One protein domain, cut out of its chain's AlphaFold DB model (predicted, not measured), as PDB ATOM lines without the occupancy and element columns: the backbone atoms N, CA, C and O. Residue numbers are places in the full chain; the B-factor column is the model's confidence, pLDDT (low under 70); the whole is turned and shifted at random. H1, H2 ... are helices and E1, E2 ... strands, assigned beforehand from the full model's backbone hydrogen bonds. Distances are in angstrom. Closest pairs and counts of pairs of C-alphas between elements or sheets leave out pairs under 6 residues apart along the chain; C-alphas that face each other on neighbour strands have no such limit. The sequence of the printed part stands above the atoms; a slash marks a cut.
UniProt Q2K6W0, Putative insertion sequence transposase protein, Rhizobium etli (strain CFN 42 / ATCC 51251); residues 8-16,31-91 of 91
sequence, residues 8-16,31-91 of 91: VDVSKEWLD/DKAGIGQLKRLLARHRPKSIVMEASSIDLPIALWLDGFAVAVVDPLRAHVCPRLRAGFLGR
ATOM      1  N   VAL A   8       2.369  30.193 141.673       90.31
ATOM      2  CA  VAL A   8       2.155  31.400 140.865       90.31
ATOM      3  C   VAL A   8       2.721  32.605 141.605       90.31
ATOM      4  O   VAL A   8       2.206  32.964 142.659       90.31
ATOM      5  N   ASP A   9       3.743  33.233 141.045       90.56
ATOM      6  CA  ASP A   9       4.236  34.535 141.499       90.56
ATOM      7  C   ASP A   9       3.552  35.644 140.682       90.56
ATOM      8  O   ASP A   9       3.492  35.587 139.447       90.56
ATOM      9  N   VAL A  10       2.939  36.601 141.379       88.81
ATOM     10  CA  VAL A  10       2.100  37.652 140.801       88.81
ATOM     11  C   VAL A  10       2.813  38.995 140.900       88.81
ATOM     12  O   VAL A  10       2.848  39.643 141.949       88.81
ATOM     13  N   SER A  11       3.287  39.477 139.756       87.94
ATOM     14  CA  SER A  11       3.812  40.833 139.584       87.94
ATOM     15  C   SER A  11       2.789  41.740 138.885       87.94
ATOM     16  O   SER A  11       1.722  41.296 138.460       87.94
ATOM     17  N   LYS A  12       3.100  43.035 138.732       86.81
ATOM     18  CA  LYS A  12       2.192  43.995 138.074       86.81
ATOM     19  C   LYS A  12       1.850  43.618 136.632       86.81
ATOM     20  O   LYS A  12       0.723  43.838 136.212       86.81
ATOM     21  N   GLU A  13       2.810  43.072 135.894       91.94
ATOM     22  CA  GLU A  13       2.669  42.813 134.454       91.94
ATOM     23  C   GLU A  13       2.669  41.324 134.115       91.94
ATOM     24  O   GLU A  13       2.236  40.946 133.029       91.94
ATOM     25  N   TRP A  14       3.127  40.467 135.030       94.06
ATOM     26  CA  TRP A  14       3.371  39.057 134.748       94.06
ATOM     27  C   TRP A  14       2.896  38.138 135.870       94.06
ATOM     28  O   TRP A  14       2.968  38.476 137.051       94.06
ATOM     29  N   LEU A  15       2.456  36.956 135.456       92.25
ATOM     30  CA  LEU A  15       2.109  35.797 136.262       92.25
ATOM     31  C   LEU A  15       3.119  34.698 135.931       92.25
ATOM     32  O   LEU A  15       3.080  34.119 134.839       92.25
ATOM     33  N   ASP A  16       4.030  34.430 136.856       92.31
ATOM     34  CA  ASP A  16       5.043  33.393 136.712       92.31
ATOM     35  C   ASP A  16       4.540  32.088 137.323       92.31
ATOM     36  O   ASP A  16       4.437  31.941 138.538       92.31
ATOM     37  N   ASP A  31      -2.942  40.427 132.628       92.75
ATOM     38  CA  ASP A  31      -4.111  41.099 132.067       92.75
ATOM     39  C   ASP A  31      -5.287  40.114 131.937       92.75
ATOM     40  O   ASP A  31      -5.168  38.917 132.213       92.75
ATOM     41  N   LYS A  32      -6.454  40.588 131.489       90.81
ATOM     42  CA  LYS A  32      -7.638  39.726 131.316       90.81
ATOM     43  C   LYS A  32      -7.387  38.529 130.389       90.81
ATOM     44  O   LYS A  32      -7.903  37.438 130.649       90.81
ATOM     45  N   ALA A  33      -6.626  38.712 129.312       93.88
ATOM     46  CA  ALA A  33      -6.334  37.641 128.366       93.88
ATOM     47  C   ALA A  33      -5.384  36.608 128.988       93.88
ATOM     48  O   ALA A  33      -5.586  35.399 128.826       93.88
ATOM     49  N   GLY A  34      -4.383  37.069 129.732       94.19
ATOM     50  CA  GLY A  34      -3.446  36.244 130.474       94.19
ATOM     51  C   GLY A  34      -4.094  35.478 131.627       94.19
ATOM     52  O   GLY A  34      -3.883  34.273 131.742       94.19
ATOM     53  N   ILE A  35      -5.009  36.084 132.383       92.06
ATOM     54  CA  ILE A  35      -5.813  35.371 133.394       92.06
ATOM     55  C   ILE A  35      -6.610  34.228 132.742       92.06
ATOM     56  O   ILE A  35      -6.660  33.113 133.266       92.06
ATOM     57  N   GLY A  36      -7.180  34.450 131.553       94.38
ATOM     58  CA  GLY A  36      -7.830  33.388 130.782       94.38
ATOM     59  C   GLY A  36      -6.870  32.266 130.358       94.38
ATOM     60  O   GLY A  36      -7.242  31.090 130.379       94.38
ATOM     61  N   GLN A  37      -5.631  32.601 129.989       95.00
ATOM     62  CA  GLN A  37      -4.589  31.616 129.674       95.00
ATOM     63  C   GLN A  37      -4.187  30.800 130.905       95.00
ATOM     64  O   GLN A  37      -4.106  29.573 130.812       95.00
ATOM     65  N   LEU A  38      -4.013  31.456 132.055       93.31
ATOM     66  CA  LEU A  38      -3.723  30.810 133.331       93.31
ATOM     67  C   LEU A  38      -4.820  29.804 133.694       93.31
ATOM     68  O   LEU A  38      -4.523  28.638 133.940       93.31
ATOM     69  N   LYS A  39      -6.095  30.206 133.637       93.25
ATOM     70  CA  LYS A  39      -7.234  29.316 133.921       93.25
ATOM     71  C   LYS A  39      -7.234  28.074 133.026       93.25
ATOM     72  O   LYS A  39      -7.405  26.959 133.515       93.25
ATOM     73  N   ARG A  40      -6.976  28.234 131.720       94.31
ATOM     74  CA  ARG A  40      -6.870  27.101 130.778       94.31
ATOM     75  C   ARG A  40      -5.694  26.179 131.094       94.31
ATOM     76  O   ARG A  40      -5.837  24.962 130.979       94.31
ATOM     77  N   LEU A  41      -4.550  26.739 131.482       92.00
ATOM     78  CA  LEU A  41      -3.381  25.964 131.896       92.00
ATOM     79  C   LEU A  41      -3.701  25.137 133.149       92.00
ATOM     80  O   LEU A  41      -3.521  23.922 133.151       92.00
ATOM     81  N   LEU A  42      -4.256  25.770 134.182       90.50
ATOM     82  CA  LEU A  42      -4.621  25.102 135.431       90.50
ATOM     83  C   LEU A  42      -5.690  24.025 135.204       90.50
ATOM     84  O   LEU A  42      -5.555  22.912 135.706       90.50
ATOM     85  N   ALA A  43      -6.708  24.295 134.383       90.62
ATOM     86  CA  ALA A  43      -7.741  23.315 134.047       90.62
ATOM     87  C   ALA A  43      -7.188  22.093 133.290       90.62
ATOM     88  O   ALA A  43      -7.661  20.974 133.497       90.62
ATOM     89  N   ARG A  44      -6.174  22.290 132.433       91.06
ATOM     90  CA  ARG A  44      -5.503  21.213 131.689       91.06
ATOM     91  C   ARG A  44      -4.711  20.289 132.610       91.06
ATOM     92  O   ARG A  44      -4.795  19.075 132.457       91.06
ATOM     93  N   HIS A  45      -3.946  20.855 133.541       87.88
ATOM     94  CA  HIS A  45      -3.061  20.078 134.417       87.88
ATOM     95  C   HIS A  45      -3.728  19.626 135.722       87.88
ATOM     96  O   HIS A  45      -3.182  18.760 136.401       87.88
ATOM     97  N   ARG A  46      -4.899  20.188 136.060       87.06
ATOM     98  CA  ARG A  46      -5.680  19.904 137.276       87.06
ATOM     99  C   ARG A  46      -4.801  19.794 138.530       87.06
ATOM    100  O   ARG A  46      -4.798  18.746 139.182       87.06
ATOM    101  N   PRO A  47      -4.023  20.841 138.865       85.88
ATOM    102  CA  PRO A  47      -3.174  20.798 140.041       85.88
ATOM    103  C   PRO A  47      -4.034  20.612 141.293       85.88
ATOM    104  O   PRO A  47      -5.092  21.226 141.436       85.88
ATOM    105  N   LYS A  48      -3.569  19.777 142.221       86.62
ATOM    106  CA  LYS A  48      -4.263  19.521 143.490       86.62
ATOM    107  C   LYS A  48      -4.261  20.750 144.401       86.62
ATOM    108  O   LYS A  48      -5.145  20.899 145.238       86.62
ATOM    109  N   SER A  49      -3.247  21.597 144.258       85.94
ATOM    110  CA  SER A  49      -3.077  22.823 145.027       85.94
ATOM    111  C   SER A  49      -2.381  23.880 144.181       85.94
ATOM    112  O   SER A  49      -1.424  23.570 143.463       85.94
ATOM    113  N   ILE A  50      -2.829  25.120 144.325       88.19
ATOM    114  CA  ILE A  50      -2.218  26.309 143.745       88.19
ATOM    115  C   ILE A  50      -1.737  27.179 144.897       88.19
ATOM    116  O   ILE A  50      -2.532  27.569 145.747       88.19
ATOM    117  N   VAL A  51      -0.445  27.467 144.935       89.19
ATOM    118  CA  VAL A  51       0.157  28.394 145.893       89.19
ATOM    119  C   VAL A  51       0.457  29.686 145.152       89.19
ATOM    120  O   VAL A  51       1.111  29.644 144.115       89.19
ATOM    121  N   MET A  52      -0.042  30.814 145.649       87.06
ATOM    122  CA  MET A  52       0.134  32.117 145.018       87.06
ATOM    123  C   MET A  52       0.893  33.065 145.935       87.06
ATOM    124  O   MET A  52       0.454  33.311 147.054       87.06
ATOM    125  N   GLU A  53       1.987  33.625 145.442       86.94
ATOM    126  CA  GLU A  53       2.654  34.768 146.054       86.94
ATOM    127  C   GLU A  53       2.113  36.021 145.370       86.94
ATOM    128  O   GLU A  53       2.375  36.271 144.196       86.94
ATOM    129  N   ALA A  54       1.240  36.747 146.065       79.88
ATOM    130  CA  ALA A  54       0.525  37.871 145.479       79.88
ATOM    131  C   ALA A  54       0.463  39.051 146.442       79.88
ATOM    132  O   ALA A  54       0.202  38.895 147.632       79.88
ATOM    133  N   SER A  55       0.660  40.250 145.893       73.62
ATOM    134  CA  SER A  55       0.490  41.514 146.622       73.62
ATOM    135  C   SER A  55      -0.972  41.971 146.705       73.62
ATOM    136  O   SER A  55      -1.304  42.801 147.549       73.62
ATOM    137  N   SER A  56      -1.857  41.423 145.866       77.31
ATOM    138  CA  SER A  56      -3.304  41.657 145.903       77.31
ATOM    139  C   SER A  56      -4.087  40.344 145.984       77.31
ATOM    140  O   SER A  56      -3.615  39.285 145.565       77.31
ATOM    141  N   ILE A  57      -5.307  40.409 146.525       78.50
ATOM    142  CA  ILE A  57      -6.170  39.236 146.746       78.50
ATOM    143  C   ILE A  57      -7.148  38.954 145.592       78.50
ATOM    144  O   ILE A  57      -7.786  37.902 145.582       78.50
ATOM    145  N   ASP A  58      -7.245  39.841 144.596       85.88
ATOM    146  CA  ASP A  58      -8.267  39.769 143.539       85.88
ATOM    147  C   ASP A  58      -8.139  38.518 142.660       85.88
ATOM    148  O   ASP A  58      -9.115  37.800 142.427       85.88
ATOM    149  N   LEU A  59      -6.925  38.224 142.182       85.31
ATOM    150  CA  LEU A  59      -6.664  37.048 141.350       85.31
ATOM    151  C   LEU A  59      -6.861  35.729 142.127       85.31
ATOM    152  O   LEU A  59      -7.546  34.846 141.600       85.31
ATOM    153  N   PRO A  60      -6.349  35.582 143.369       85.38
ATOM    154  CA  PRO A  60      -6.682  34.440 144.216       85.38
ATOM    155  C   PRO A  60      -8.188  34.209 144.388       85.38
ATOM    156  O   PRO A  60      -8.648  33.079 144.228       85.38
ATOM    157  N   ILE A  61      -8.965  35.268 144.654       85.19
ATOM    158  CA  ILE A  61     -10.426  35.174 144.797       85.19
ATOM    159  C   ILE A  61     -11.067  34.703 143.488       85.19
ATOM    160  O   ILE A  61     -11.886  33.786 143.499       85.19
ATOM    161  N   ALA A  62     -10.671  35.281 142.352       87.94
ATOM    162  CA  ALA A  62     -11.220  34.912 141.050       87.94
ATOM    163  C   ALA A  62     -10.954  33.442 140.681       87.94
ATOM    164  O   ALA A  62     -11.777  32.817 140.017       87.94
ATOM    165  N   LEU A  63      -9.813  32.882 141.087       86.81
ATOM    166  CA  LEU A  63      -9.502  31.466 140.880       86.81
ATOM    167  C   LEU A  63     -10.250  30.562 141.865       86.81
ATOM    168  O   LEU A  63     -10.709  29.488 141.483       86.81
ATOM    169  N   TRP A  64     -10.413  30.991 143.115       87.56
ATOM    170  CA  TRP A  64     -11.198  30.244 144.092       87.56
ATOM    171  C   TRP A  64     -12.676  30.141 143.685       87.56
ATOM    172  O   TRP A  64     -13.247  29.053 143.733       87.56
ATOM    173  N   LEU A  65     -13.268  31.236 143.192       87.31
ATOM    174  CA  LEU A  65     -14.639  31.250 142.659       87.31
ATOM    175  C   LEU A  65     -14.817  30.330 141.439       87.31
ATOM    176  O   LEU A  65     -15.893  29.775 141.241       87.31
ATOM    177  N   ASP A  66     -13.755  30.115 140.663       87.50
ATOM    178  CA  ASP A  66     -13.720  29.162 139.548       87.50
ATOM    179  C   ASP A  66     -13.504  27.698 140.000       87.50
ATOM    180  O   ASP A  66     -13.397  26.794 139.167       87.50
ATOM    181  N   GLY A  67     -13.435  27.441 141.310       86.44
ATOM    182  CA  GLY A  67     -13.323  26.103 141.894       86.44
ATOM    183  C   GLY A  67     -11.892  25.584 142.043       86.44
ATOM    184  O   GLY A  67     -11.695  24.393 142.295       86.44
ATOM    185  N   PHE A  68     -10.877  26.441 141.897       87.44
ATOM    186  CA  PHE A  68      -9.491  26.043 142.126       87.44
ATOM    187  C   PHE A  68      -9.125  26.060 143.618       87.44
ATOM    188  O   PHE A  68      -9.508  26.950 144.377       87.44
ATOM    189  N   ALA A  69      -8.307  25.093 144.041       86.69
ATOM    190  CA  ALA A  69      -7.765  25.036 145.398       86.69
ATOM    191  C   ALA A  69      -6.571  25.996 145.545       86.69
ATOM    192  O   ALA A  69      -5.429  25.610 145.284       86.69
ATOM    193  N   VAL A  70      -6.844  27.244 145.937       86.88
ATOM    194  CA  VAL A  70      -5.855  28.331 146.039       86.88
ATOM    195  C   VAL A  70      -5.436  28.585 147.489       86.88
ATOM    196  O   VAL A  70      -6.275  28.688 148.380       86.88
ATOM    197  N   ALA A  71      -4.133  28.733 147.719       86.12
ATOM    198  CA  ALA A  71      -3.535  29.224 148.957       86.12
ATOM    199  C   ALA A  71      -2.665  30.449 148.647       86.12
ATOM    200  O   ALA A  71      -1.856  30.398 147.725       86.12
ATOM    201  N   VAL A  72      -2.817  31.535 149.408       81.38
ATOM    202  CA  VAL A  72      -2.023  32.765 149.240       81.38
ATOM    203  C   VAL A  72      -0.899  32.796 150.272       81.38
ATOM    204  O   VAL A  72      -1.131  32.518 151.449       81.38
ATOM    205  N   VAL A  73       0.313  33.121 149.830       80.94
ATOM    206  CA  VAL A  73       1.499  33.324 150.666       80.94
ATOM    207  C   VAL A  73       1.858  34.805 150.624       80.94
ATOM    208  O   VAL A  73       1.879  35.415 149.557       80.94
ATOM    209  N   ASP A  74       2.115  35.380 151.796       66.62
ATOM    210  CA  ASP A  74       2.578  36.760 151.922       66.62
ATOM    211  C   ASP A  74       4.048  36.857 151.461       66.62
ATOM    212  O   ASP A  74       4.898  36.172 152.050       66.62
ATOM    213  N   PRO A  75       4.371  37.692 150.450       56.50
ATOM    214  CA  PRO A  75       5.735  37.857 149.943       56.50
ATOM    215  C   PRO A  75       6.730  38.329 151.018       56.50
ATOM    216  O   PRO A  75       7.898  37.950 150.995       56.50
ATOM    217  N   LEU A  76       6.283  39.071 152.043       52.28
ATOM    218  CA  LEU A  76       7.138  39.494 153.167       52.28
ATOM    219  C   LEU A  76       7.477  38.348 154.138       52.28
ATOM    220  O   LEU A  76       8.273  38.524 155.063       52.28
ATOM    221  N   ARG A  77       6.885  37.163 153.947       50.16
ATOM    222  CA  ARG A  77       7.118  35.943 154.737       50.16
ATOM    223  C   ARG A  77       7.591  34.756 153.890       50.16
ATOM    224  O   ARG A  77       7.650  33.645 154.415       50.16
ATOM    225  N   ALA A  78       7.988  34.968 152.632       46.75
ATOM    226  CA  ALA A  78       8.425  33.900 151.722       46.75
ATOM    227  C   ALA A  78       9.742  33.194 152.134       46.75
ATOM    228  O   ALA A  78      10.133  32.189 151.539       46.75
ATOM    229  N   HIS A  79      10.411  33.632 153.205       44.88
ATOM    230  CA  HIS A  79      11.530  32.910 153.812       44.88
ATOM    231  C   HIS A  79      11.029  31.925 154.881       44.88
ATOM    232  O   HIS A  79      11.057  32.249 156.064       44.88
ATOM    233  N   VAL A  80      10.549  30.743 154.467       36.69
ATOM    234  CA  VAL A  80      10.645  29.434 155.166       36.69
ATOM    235  C   VAL A  80       9.611  28.462 154.581       36.69
ATOM    236  O   VAL A  80       8.407  28.576 154.799       36.69
ATOM    237  N   CYS A  81      10.103  27.441 153.876       42.81
ATOM    238  CA  CYS A  81       9.351  26.237 153.533       42.81
ATOM    239  C   CYS A  81       9.806  25.093 154.453       42.81
ATOM    240  O   CYS A  81      10.988  24.747 154.439       42.81
ATOM    241  N   PRO A  82       8.897  24.493 155.249       35.09
ATOM    242  CA  PRO A  82       9.029  23.059 155.508       35.09
ATOM    243  C   PRO A  82       7.710  22.280 155.407       35.09
ATOM    244  O   PRO A  82       7.737  21.059 155.271       35.09
ATOM    245  N   ARG A  83       6.542  22.922 155.481       38.44
ATOM    246  CA  ARG A  83       5.243  22.246 155.358       38.44
ATOM    247  C   ARG A  83       4.138  23.290 155.356       38.44
ATOM    248  O   ARG A  83       4.079  24.096 156.279       38.44
ATOM    249  N   LEU A  84       3.264  23.232 154.349       45.91
ATOM    250  CA  LEU A  84       1.936  23.852 154.340       45.91
ATOM    251  C   LEU A  84       1.350  23.908 155.757       45.91
ATOM    252  O   LEU A  84       1.008  22.869 156.327       45.91
ATOM    253  N   ARG A  85       1.227  25.114 156.318       35.50
ATOM    254  CA  ARG A  85       0.441  25.340 157.527       35.50
ATOM    255  C   ARG A  85      -0.873  25.986 157.110       35.50
ATOM    256  O   ARG A  85      -0.897  27.066 156.535       35.50
ATOM    257  N   ALA A  86      -1.925  25.209 157.335       42.78
ATOM    258  CA  ALA A  86      -3.323  25.477 157.052       42.78
ATOM    259  C   ALA A  86      -3.787  26.883 157.461       42.78
ATOM    260  O   ALA A  86      -3.372  27.396 158.500       42.78
ATOM    261  N   GLY A  87      -4.717  27.443 156.682       36.28
ATOM    262  CA  GLY A  87      -5.360  28.708 157.023       36.28
ATOM    263  C   GLY A  87      -6.465  29.189 156.081       36.28
ATOM    264  O   GLY A  87      -6.593  30.390 155.922       36.28
ATOM    265  N   PHE A  88      -7.271  28.309 155.472       36.84
ATOM    266  CA  PHE A  88      -8.623  28.705 155.041       36.84
ATOM    267  C   PHE A  88      -9.593  28.289 156.159       36.84
ATOM    268  O   PHE A  88     -10.137  27.188 156.169       36.84
ATOM    269  N   LEU A  89      -9.699  29.142 157.178       35.41
ATOM    270  CA  LEU A  89     -10.777  29.127 158.167       35.41
ATOM    271  C   LEU A  89     -11.854  30.069 157.607       35.41
ATOM    272  O   LEU A  89     -11.534  31.212 157.316       35.41
ATOM    273  N   GLY A  90     -13.113  29.726 157.399       36.91
ATOM    274  CA  GLY A  90     -13.876  28.515 157.609       36.91
ATOM    275  C   GLY A  90     -15.345  28.869 157.343       36.91
ATOM    276  O   GLY A  90     -15.736  30.013 157.575       36.91
ATOM    277  N   ARG A  91     -16.115  27.843 156.964       36.00
ATOM    278  CA  ARG A  91     -17.566  27.802 156.690       36.00
ATOM    279  C   ARG A  91     -18.017  28.317 155.329       36.00
ATOM    280  O   ARG A  91     -17.812  29.507 155.030       36.00
TER     281      ARG A  91
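What this domain is: This is residues 8 to 16 and 31 to 91 of the 91 residues of the protein "Putative insertion sequence transposase protein" of Rhizobium etli (strain CFN 42 / ATCC 51251) (UniProt Q2K6W0). The model is a small, twisted sheet of four short strands with two helices over one face; H2 covers the E3 and E4 end, and H1 lies toward the E2 end. Past E4, a tail of residues 74 to 91 with no named element loops round on the side away from the helices. The printed part has 70 residues, with two named helices and four named strands in the order E1 E2 H1 E3 H2 E4, and its class is mixed, helices and strands. The sheet is mixed, in the order E2 E1 E3 E4. The whole is compact, with a radius of gyration of the C-alphas of 12.4 A and spans of 32 by 28 by 22 A.

How they stand to each other: Begin at the inner strands E1, residues 8 to 10, and E3, residues 49 to 54: they are parallel at 19 degrees, with N 8 and O 51 2.8 A apart, within hydrogen-bond range. Edge strand E2, residues 14 to 16, forms a hairpin with E1, antiparallel at 156 degrees, with N 9 and O 16 at 2.9 A. At the other edge E4, residues 70 to 73, is parallel to E3 at 39 degrees, with N 52 and O 71 at 2.8 A. From edge to edge the strands' lines turn by 80 degrees. H2, residues 58 to 65, is on the sheet at a height of 9.5 A, over E3 and E4, and runs along the strands, at 12 degrees to E3 on the local plane. Its closest C-alphas to E4 are those of Trp 64 and Val 70, 6.0 A. E3, H2 and E4 form a strand-helix-strand unit, two parallel neighbour strands with a helix between, with a right-handed crossover. H1, residues 32 to 45, is on the sheet too, near E2 and only just over E3, where 3 of its 14 C-alphas fall. The two helices and the sheet make two layers, helices on one face. H1 and H2 are close but not clearly touching, with C-alphas of Lys 39 and Leu 63 7.6 A apart, at a steep tilt of 42 degrees, the same way. In both helices every O i to N i+4 pair is within hydrogen-bond range.

Where its parts are: Find C-alpha 8 at (2.155, 31.400, 140.865), where E1 begins; it runs 6.3 A and E2 6.2 A. H1 runs 20.4 A from C-alpha 32 at (-7.638, 39.726, 131.316). E3 spans 15.5 A, H2 10.7 A and E4 10.0 A, ending at C-alpha 73 at (1.499, 33.324, 150.666).

The domain as a whole: The C-alphas farthest apart, those of Ala 33 and Pro 82, are 34.4 A apart. Residues 17 to 30 are not printed, and C-alphas 16 and 31 are 12.8 A apart across the cut. The links printed whole are tight. Mean pLDDT of the printed part is 76.5, with residues 74 to 91 under 70.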